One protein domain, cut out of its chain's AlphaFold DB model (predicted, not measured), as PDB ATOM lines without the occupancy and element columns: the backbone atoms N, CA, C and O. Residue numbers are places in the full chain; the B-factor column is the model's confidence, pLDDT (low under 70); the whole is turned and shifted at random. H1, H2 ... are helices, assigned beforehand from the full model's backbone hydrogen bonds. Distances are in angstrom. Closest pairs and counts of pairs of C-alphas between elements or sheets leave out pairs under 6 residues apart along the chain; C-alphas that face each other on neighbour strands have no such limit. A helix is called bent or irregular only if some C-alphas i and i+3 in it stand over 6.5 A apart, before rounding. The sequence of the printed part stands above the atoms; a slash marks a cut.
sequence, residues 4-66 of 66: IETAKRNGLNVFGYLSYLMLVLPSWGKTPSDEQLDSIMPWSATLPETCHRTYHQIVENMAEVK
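AT A GLANCE: This is residues 4 to 66 of the 66 residues of the protein "DDE_Tnp_IS66_C domain-containing protein" of Ruminococcus callidus ATCC 27760 (UniProt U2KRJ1). The longest helix, H2, makes one side of a small body, and after its end the chain turns back through short H3 and a long loop, residues 40 to 54, which make the other side. Short H1 is set at a steep tilt by the first residues of H2, and at the far end from the turn H4 leads away from the body, with residues 59 to 66 sticking out as an arm. The printed part has 63 residues with four named helices, in the order H1, H2, H3, H4, and no named strand; the class is all helix. The whole is only just loose, close to compact, with a radius of gyration of the C-alphas of 13.2 A, and it is elongated, spanning 43 by 24 by 17 A.

IN THESE COORDINATES: H2, residues 14 to 28, is 21.5 A long from first to last C-alpha, from Val 14 at (150.271, 102.502, 149.507) to Trp 28 at (170.000, 99.003, 157.252). It is irregular, but only just: C-alphas 23 and 26 are 6.7 A apart. Before it comes H1, residues 4 to 9, 8.8 A long, beginning at C-alpha 4 at (151.881, 108.399, 151.050). After it come H3, residues 34 to 39, 8.6 A long, and H4, residues 55 to 64, 14.5 A long, which ends at C-alpha 64 at (145.157, 81.438, 137.486).

HOW THE PARTS SIT: H2 touches H1 with residues 14 to 18 alone; the closest C-alphas, those of Ala 7 and Val 14, are 5.9 A apart. H1 and H2 run opposite ways at a steep tilt of 61 degrees. H2 and H3 are near each other, with 5 pairs of C-alphas within 10 A and the closest pair at 8.3 A. H1 and H3 are apart. H4 touches no helix and is apart from H1, H2 and H3. In H1, H3 and H4 every O i to N i+4 pair is within hydrogen-bond range; in H2, 8 of 11 are.

THE WHOLE: The two C-alphas farthest apart, those of Lys 30 and Lys 66, are 43.4 A apart. Residues 29 to 35 stand free, and so do residues 59 to 66, of which 59 to 64 belong to H4. Without these stretches the body has 48 residues, spans 30 by 19 by 18 A and has a radius of gyration of 10.2 A. The printed part has no cut. The links from H1 to H2 and from H2 to H3 are tight, and the link from H3 to H4 is long, with 15 residues whose C-alphas lie 3 to 11 A from the mean of all C-alphas. The mean pLDDT of the printed part is 90.2, and that of H4 is 72; residues 55, 61 and 63 to 66 are under 70.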
ATOM      1  N   ILE A   4     153.177 108.919 151.509       96.31
ATOM      2  CA  ILE A   4     151.881 108.399 151.050       96.31
ATOM      3  C   ILE A   4     151.467 109.039 149.724       96.31
ATOM      4  O   ILE A   4     151.069 108.339 148.794       96.31
ATOM      5  N   GLU A   5     151.536 110.366 149.623       97.25
ATOM      6  CA  GLU A   5     151.167 111.077 148.396       97.25
ATOM      7  C   GLU A   5     152.106 110.726 147.242       97.25
ATOM      8  O   GLU A   5     151.640 110.530 146.119       97.25
ATOM      9  N   THR A   6     153.408 110.597 147.507       97.06
ATOM     10  CA  THR A   6     154.389 110.192 146.494       97.06
ATOM     11  C   THR A   6     154.139 108.762 146.013       97.06
ATOM     12  O   THR A   6     154.130 108.535 144.805       97.06
ATOM     13  N   ALA A   7     153.864 107.811 146.913       96.62
ATOM     14  CA  ALA A   7     153.534 106.431 146.545       96.62
ATOM     15  C   ALA A   7     152.290 106.366 145.643       96.62
ATOM     16  O   ALA A   7     152.318 105.724 144.593       96.62
ATOM     17  N   LYS A   8     151.233 107.118 145.986       95.19
ATOM     18  CA  LYS A   8     150.025 107.232 145.148       95.19
ATOM     19  C   LYS A   8     150.336 107.777 143.754       95.19
ATOM     20  O   LYS A   8     149.845 107.237 142.770       95.19
ATOM     21  N   ARG A   9     151.156 108.831 143.657       96.62
ATOM     22  CA  ARG A   9     151.541 109.441 142.368       96.62
ATOM     23  C   ARG A   9     152.359 108.507 141.474       96.62
ATOM     24  O   ARG A   9     152.310 108.672 140.263       96.62
ATOM     25  N   ASN A  10     153.071 107.543 142.058       96.25
ATOM     26  CA  ASN A  10     153.839 106.530 141.327       96.25
ATOM     27  C   ASN A  10     153.045 105.231 141.084       96.25
ATOM     28  O   ASN A  10     153.615 104.235 140.656       96.25
ATOM     29  N   GLY A  11     151.733 105.217 141.351       94.94
ATOM     30  CA  GLY A  11     150.883 104.054 141.073       94.94
ATOM     31  C   GLY A  11     151.128 102.858 141.998       94.94
ATOM     32  O   GLY A  11     150.799 101.731 141.636       94.94
ATOM     33  N   LEU A  12     151.701 103.084 143.181       96.56
ATOM     34  CA  LEU A  12     151.960 102.019 144.145       96.56
ATOM     35  C   LEU A  12     150.734 101.716 145.009       96.56
ATOM     36  O   LEU A  12     149.969 102.606 145.401       96.56
ATOM     37  N   ASN A  13     150.616 100.455 145.416       95.62
ATOM     38  CA  ASN A  13     149.823 100.063 146.568       95.62
ATOM     39  C   ASN A  13     150.444 100.690 147.825       95.62
ATOM     40  O   ASN A  13     151.469 100.234 148.329       95.62
ATOM     41  N   VAL A  14     149.792 101.729 148.350       95.56
ATOM     42  CA  VAL A  14     150.271 102.502 149.507       95.56
ATOM     43  C   VAL A  14     150.552 101.617 150.717       95.56
ATOM     44  O   VAL A  14     151.576 101.794 151.370       95.56
ATOM     45  N   PHE A  15     149.657 100.678 151.023       95.00
ATOM     46  CA  PHE A  15     149.835  99.798 152.173       95.00
ATOM     47  C   PHE A  15     151.034  98.875 151.959       95.00
ATOM     48  O   PHE A  15     151.935  98.851 152.791       95.00
ATOM     49  N   GLY A  16     151.092  98.196 150.810       95.44
ATOM     50  CA  GLY A  16     152.195  97.292 150.475       95.44
ATOM     51  C   GLY A  16     153.554  97.993 150.463       95.44
ATOM     52  O   GLY A  16     154.521  97.478 151.019       95.44
ATOM     53  N   TYR A  17     153.617  99.203 149.906       97.25
ATOM     54  CA  TYR A  17     154.831 100.015 149.889       97.25
ATOM     55  C   TYR A  17     155.270 100.439 151.296       97.25
ATOM     56  O   TYR A  17     156.417 100.210 151.670       97.25
ATOM     57  N   LEU A  18     154.370 100.981 152.123       96.81
ATOM     58  CA  LEU A  18     154.713 101.360 153.498       96.81
ATOM     59  C   LEU A  18     155.130 100.154 154.350       96.81
ATOM     60  O   LEU A  18     156.087 100.257 155.116       96.81
ATOM     61  N   SER A  19     154.445  99.017 154.212       95.75
ATOM     62  CA  SER A  19     154.822  97.769 154.882       95.75
ATOM     63  C   SER A  19     156.219  97.311 154.476       95.75
ATOM     64  O   SER A  19     157.003  96.927 155.340       95.75
ATOM     65  N   TYR A  20     156.556  97.395 153.187       96.25
ATOM     66  CA  TYR A  20     157.889  97.056 152.697       96.25
ATOM     67  C   TYR A  20     158.962  98.001 153.248       96.25
ATOM     68  O   TYR A  20     159.968  97.532 153.774       96.25
ATOM     69  N   LEU A  21     158.722  99.318 153.234       96.69
ATOM     70  CA  LEU A  21     159.636 100.300 153.826       96.69
ATOM     71  C   LEU A  21     159.897 100.019 155.311       96.69
ATOM     72  O   LEU A  21     161.047 100.018 155.747       96.69
ATOM     73  N   MET A  22     158.841  99.745 156.081       95.94
ATOM     74  CA  MET A  22     158.949  99.408 157.505       95.94
ATOM     75  C   MET A  22     159.696  98.094 157.755       95.94
ATOM     76  O   MET A  22     160.272  97.927 158.825       95.94
ATOM     77  N   LEU A  23     159.706  97.176 156.788       95.31
ATOM     78  CA  LEU A  23     160.445  95.921 156.873       95.31
ATOM     79  C   LEU A  23     161.942  96.124 156.602       95.31
ATOM     80  O   LEU A  23     162.775  95.603 157.341       95.31
ATOM     81  N   VAL A  24     162.291  96.869 155.549       95.81
ATOM     82  CA  VAL A  24     163.683  96.969 155.075       95.81
ATOM     83  C   VAL A  24     164.484  98.062 155.772       95.81
ATOM     84  O   VAL A  24     165.631  97.818 156.142       95.81
ATOM     85  N   LEU A  25     163.897  99.236 156.029       95.75
ATOM     86  CA  LEU A  25     164.626 100.383 156.583       95.75
ATOM     87  C   LEU A  25     165.278 100.093 157.947       95.75
ATOM     88  O   LEU A  25     166.448 100.439 158.114       95.75
ATOM     89  N   PRO A  26     164.613  99.421 158.912       95.12
ATOM     90  CA  PRO A  26     165.247  99.106 160.194       95.12
ATOM     91  C   PRO A  26     166.462  98.182 160.061       95.12
ATOM     92  O   PRO A  26     167.362  98.235 160.898       95.12
ATOM     93  N   SER A  27     166.508  97.353 159.012       94.81
ATOM     94  CA  SER A  27     167.600  96.398 158.793       94.81
ATOM     95  C   SER A  27     168.904  97.059 158.330       94.81
ATOM     96  O   SER A  27     169.971  96.466 158.470       94.81
ATOM     97  N   TRP A  28     168.845  98.292 157.818       95.19
ATOM     98  CA  TRP A  28     170.000  99.003 157.252       95.19
ATOM     99  C   TRP A  28     170.710  99.924 158.252       95.19
ATOM    100  O   TRP A  28     171.751 100.503 157.943       95.19
ATOM    101  N   GLY A  29     170.183 100.046 159.471       92.31
ATOM    102  CA  GLY A  29     170.753 100.901 160.508       92.31
ATOM    103  C   GLY A  29     170.502 102.394 160.262       92.31
ATOM    104  O   GLY A  29     169.539 102.789 159.614       92.31
ATOM    105  N   LYS A  30     171.347 103.252 160.850       93.00
ATOM    106  CA  LYS A  30     171.137 104.716 160.854       93.00
ATOM    107  C   LYS A  30     171.492 105.402 159.534       93.00
ATOM    108  O   LYS A  30     170.999 106.494 159.276       93.00
ATOM    109  N   THR A  31     172.380 104.797 158.756       94.94
ATOM    110  CA  THR A  31     172.969 105.389 157.551       94.94
ATOM    111  C   THR A  31     172.975 104.343 156.439       94.94
ATOM    112  O   THR A  31     174.004 103.701 156.219       94.94
ATOM    113  N   PRO A  32     171.820 104.109 155.795       95.75
ATOM    114  CA  PRO A  32     171.774 103.302 154.583       95.75
ATOM    115  C   PRO A  32     172.608 103.957 153.476       95.75
ATOM    116  O   PRO A  32     172.760 105.178 153.447       95.75
ATOM    117  N   SER A  33     173.145 103.133 152.581       97.06
ATOM    118  CA  SER A  33     173.804 103.596 151.356       97.06
ATOM    119  C   SER A  33     172.806 104.220 150.381       97.06
ATOM    120  O   SER A  33     171.606 103.926 150.429       97.06
ATOM    121  N   ASP A  34     173.311 105.047 149.470       96.56
ATOM    122  CA  ASP A  34     172.496 105.656 148.422       96.56
ATOM    123  C   ASP A  34     171.879 104.578 147.523       96.56
ATOM    124  O   ASP A  34     170.690 104.647 147.222       96.56
ATOM    125  N   GLU A  35     172.612 103.504 147.204       96.25
ATOM    126  CA  GLU A  35     172.078 102.391 146.410       96.25
ATOM    127  C   GLU A  35     170.922 101.666 147.117       96.25
ATOM    128  O   GLU A  35     169.945 101.259 146.481       96.25
ATOM    129  N   GLN A  36     171.004 101.511 148.444       96.19
ATOM    130  CA  GLN A  36     169.908 100.946 149.231       96.19
ATOM    131  C   GLN A  36     168.678 101.848 149.169       96.19
ATOM    132  O   GLN A  36     167.580 101.359 148.901       96.19
ATOM    133  N   LEU A  37     168.850 103.153 149.378       96.19
ATOM    134  CA  LEU A  37     167.752 104.112 149.297       96.19
ATOM    135  C   LEU A  37     167.130 104.137 147.898       96.19
ATOM    136  O   LEU A  37     165.909 104.042 147.784       96.19
ATOM    137  N   ASP A  38     167.947 104.162 146.848       96.75
ATOM    138  CA  ASP A  38     167.490 104.134 145.459       96.75
ATOM    139  C   ASP A  38     166.656 102.885 145.157       96.75
ATOM    140  O   ASP A  38     165.615 102.983 144.503       96.75
ATOM    141  N   SER A  39     167.037 101.728 145.706       96.62
ATOM    142  CA  SER A  39     166.316 100.465 145.496       96.62
ATOM    143  C   SER A  39     164.885 100.456 146.053       96.62
ATOM    144  O   SER A  39     164.049  99.688 145.567       96.62
ATOM    145  N   ILE A  40     164.578 101.319 147.028       96.69
ATOM    146  CA  ILE A  40     163.256 101.416 147.669       96.69
ATOM    147  C   ILE A  40     162.488 102.671 147.269       96.69
ATOM    148  O   ILE A  40     161.387 102.879 147.777       96.69
ATOM    149  N   MET A  41     163.035 103.515 146.391       96.75
ATOM    150  CA  MET A  41     162.325 104.700 145.919       96.75
ATOM    151  C   MET A  41     161.026 104.305 145.208       96.75
ATOM    152  O   MET A  41     160.943 103.235 144.608       96.75
ATOM    153  N   PRO A  42     159.996 105.167 145.206       96.19
ATOM    154  CA  PRO A  42     158.682 104.791 144.694       96.19
ATOM    155  C   PRO A  42     158.639 104.585 143.169       96.19
ATOM    156  O   PRO A  42     157.643 104.093 142.651       96.19
ATOM    157  N   TRP A  43     159.707 104.953 142.460       94.69
ATOM    158  CA  TRP A  43     159.933 104.695 141.033       94.69
ATOM    159  C   TRP A  43     160.949 103.570 140.778       94.69
ATOM    160  O   TRP A  43     161.346 103.349 139.635       94.69
ATOM    161  N   SER A  44     161.421 102.889 141.823       96.44
ATOM    162  CA  SER A  44     162.396 101.815 141.684       96.44
ATOM    163  C   SER A  44     161.776 100.600 140.997       96.44
ATOM    164  O   SER A  44     160.720 100.108 141.393       96.44
ATOM    165  N   ALA A  45     162.473 100.076 139.989       93.25
ATOM    166  CA  ALA A  45     162.086  98.848 139.297       93.25
ATOM    167  C   ALA A  45     162.327  97.582 140.141       93.25
ATOM    168  O   ALA A  45     161.863  96.507 139.771       93.25
ATOM    169  N   THR A  46     163.059  97.689 141.255       94.94
ATOM    170  CA  THR A  46     163.368  96.556 142.140       94.94
ATOM    171  C   THR A  46     162.349  96.379 143.264       94.94
ATOM    172  O   THR A  46     162.541  95.518 144.123       94.94
ATOM    173  N   LEU A  47     161.279  97.186 143.293       96.31
ATOM    174  CA  LEU A  47     160.222  97.038 144.287       96.31
ATOM    175  C   LEU A  47     159.516  95.676 144.141       96.31
ATOM    176  O   LEU A  47     159.239  95.234 143.024       96.31
ATOM    177  N   PRO A  48     159.176  95.005 145.256       94.56
ATOM    178  CA  PRO A  48     158.398  93.772 145.212       94.56
ATOM    179  C   PRO A  48     157.018  93.963 144.565       94.56
ATOM    180  O   PRO A  48     156.403  95.021 144.697       94.56
ATOM    181  N   GLU A  49     156.446  92.903 143.979       92.19
ATOM    182  CA  GLU A  49     155.080  92.953 143.421       92.19
ATOM    183  C   GLU A  49     154.019  93.368 144.453       92.19
ATOM    184  O   GLU A  49     153.012  93.981 144.095       92.19
ATOM    185  N   THR A  50     154.249  93.097 145.740       91.00
ATOM    186  CA  THR A  50     153.367  93.528 146.837       91.00
ATOM    187  C   THR A  50     153.249  95.049 146.947       91.00
ATOM    188  O   THR A  50     152.241  95.546 147.449       91.00
ATOM    189  N   CYS A  51     154.231  95.804 146.449       95.44
ATOM    190  CA  CYS A  51     154.165  97.261 146.362       95.44
ATOM    191  C   CYS A  51     153.288  97.749 145.202       95.44
ATOM    192  O   CYS A  51     152.901  98.913 145.203       95.44
ATOM    193  N   HIS A  52     152.937  96.888 144.244       92.19
ATOM    194  CA  HIS A  52     152.144  97.246 143.064       92.19
ATOM    195  C   HIS A  52     150.734  96.648 143.090       92.19
ATOM    196  O   HIS A  52     149.780  97.305 142.677       92.19
ATOM    197  N   ARG A  53     150.579  95.425 143.604       86.81
ATOM    198  CA  ARG A  53     149.305  94.693 143.625       86.81
ATOM    199  C   ARG A  53     148.706  94.633 145.024       86.81
ATOM    200  O   ARG A  53     149.403  94.694 146.038       86.81
ATOM    201  N   THR A  54     147.386  94.511 145.105       79.19
ATOM    202  CA  THR A  54     146.696  94.187 146.360       79.19
ATOM    203  C   THR A  54     146.849  92.704 146.691       79.19
ATOM    204  O   THR A  54     147.105  91.886 145.812       79.19
ATOM    205  N   TYR A  55     146.664  92.335 147.964       69.81
ATOM    206  CA  TYR A  55     146.703  90.928 148.377       69.81
ATOM    207  C   TYR A  55     145.718  90.065 147.574       69.81
ATOM    208  O   TYR A  55     146.093  89.000 147.098       69.81
ATOM    209  N   HIS A  56     144.494  90.562 147.353       74.94
ATOM    210  CA  HIS A  56     143.498  89.883 146.519       74.94
ATOM    211  C   HIS A  56     144.015  89.635 145.101       74.94
ATOM    212  O   HIS A  56     143.999  88.495 144.652       74.94
ATOM    213  N   GLN A  57     144.592  90.656 144.461       77.62
ATOM    214  CA  GLN A  57     145.161  90.522 143.121       77.62
ATOM    215  C   GLN A  57     146.304  89.502 143.082       77.62
ATOM    216  O   GLN A  57     146.408  88.734 142.135       77.62
ATOM    217  N   ILE A  58     147.169  89.459 144.096       73.62
ATOM    218  CA  ILE A  58     148.274  88.487 144.149       73.62
ATOM    219  C   ILE A  58     147.730  87.057 144.248       73.62
ATOM    220  O   ILE A  58     148.168  86.182 143.503       73.62
ATOM    221  N   VAL A  59     146.756  86.825 145.131       73.81
ATOM    222  CA  VAL A  59     146.141  85.504 145.332       73.81
ATOM    223  C   VAL A  59     145.388  85.037 144.084       73.81
ATOM    224  O   VAL A  59     145.506  83.874 143.711       73.81
ATOM    225  N   GLU A  60     144.659  85.933 143.417       75.69
ATOM    226  CA  GLU A  60     143.959  85.648 142.157       75.69
ATOM    227  C   GLU A  60     144.940  85.239 141.050       75.69
ATOM    228  O   GLU A  60     144.769  84.187 140.440       75.69
ATOM    229  N   ASN A  61     146.040  85.978 140.868       69.94
ATOM    230  CA  ASN A  61     147.065  85.621 139.878       69.94
ATOM    231  C   ASN A  61     147.734  84.268 140.187       69.94
ATOM    232  O   ASN A  61     148.025  83.500 139.276       69.94
ATOM    233  N   MET A  62     147.961  83.934 141.462       73.19
ATOM    234  CA  MET A  62     148.489  82.615 141.845       73.19
ATOM    235  C   MET A  62     147.493  81.472 141.594       73.19
ATOM    236  O   MET A  62     147.913  80.325 141.433       73.19
ATOM    237  N   ALA A  63     146.189  81.760 141.595       69.25
ATOM    238  CA  ALA A  63     145.142  80.786 141.303       69.25
ATOM    239  C   ALA A  63     144.980  80.535 139.796       69.25
ATOM    240  O   ALA A  63     144.684  79.408 139.415       69.25
ATOM    241  N   GLU A  64     145.218  81.543 138.954       64.06
ATOM    242  CA  GLU A  64     145.157  81.438 137.486       64.06
ATOM    243  C   GLU A  64     146.374  80.729 136.863       64.06
ATOM    244  O   GLU A  64     146.310  80.265 135.730       64.06
ATOM    245  N   VAL A  65     147.487  80.624 137.598       60.22
ATOM    246  CA  VAL A  65     148.716  79.932 137.154       60.22
ATOM    247  C   VAL A  65     148.674  78.414 137.453       60.22
ATOM    248  O   VAL A  65     149.657  77.708 137.222       60.22
ATOM    249  N   LYS A  66     147.545  77.881 137.942       50.34
ATOM    250  CA  LYS A  66     147.296  76.435 138.112       50.34
ATOM    251  C   LYS A  66     146.394  75.886 137.016       50.34
ATOM    252  O   LYS A  66     146.667  74.742 136.590       50.34
TER     253      LYS A  66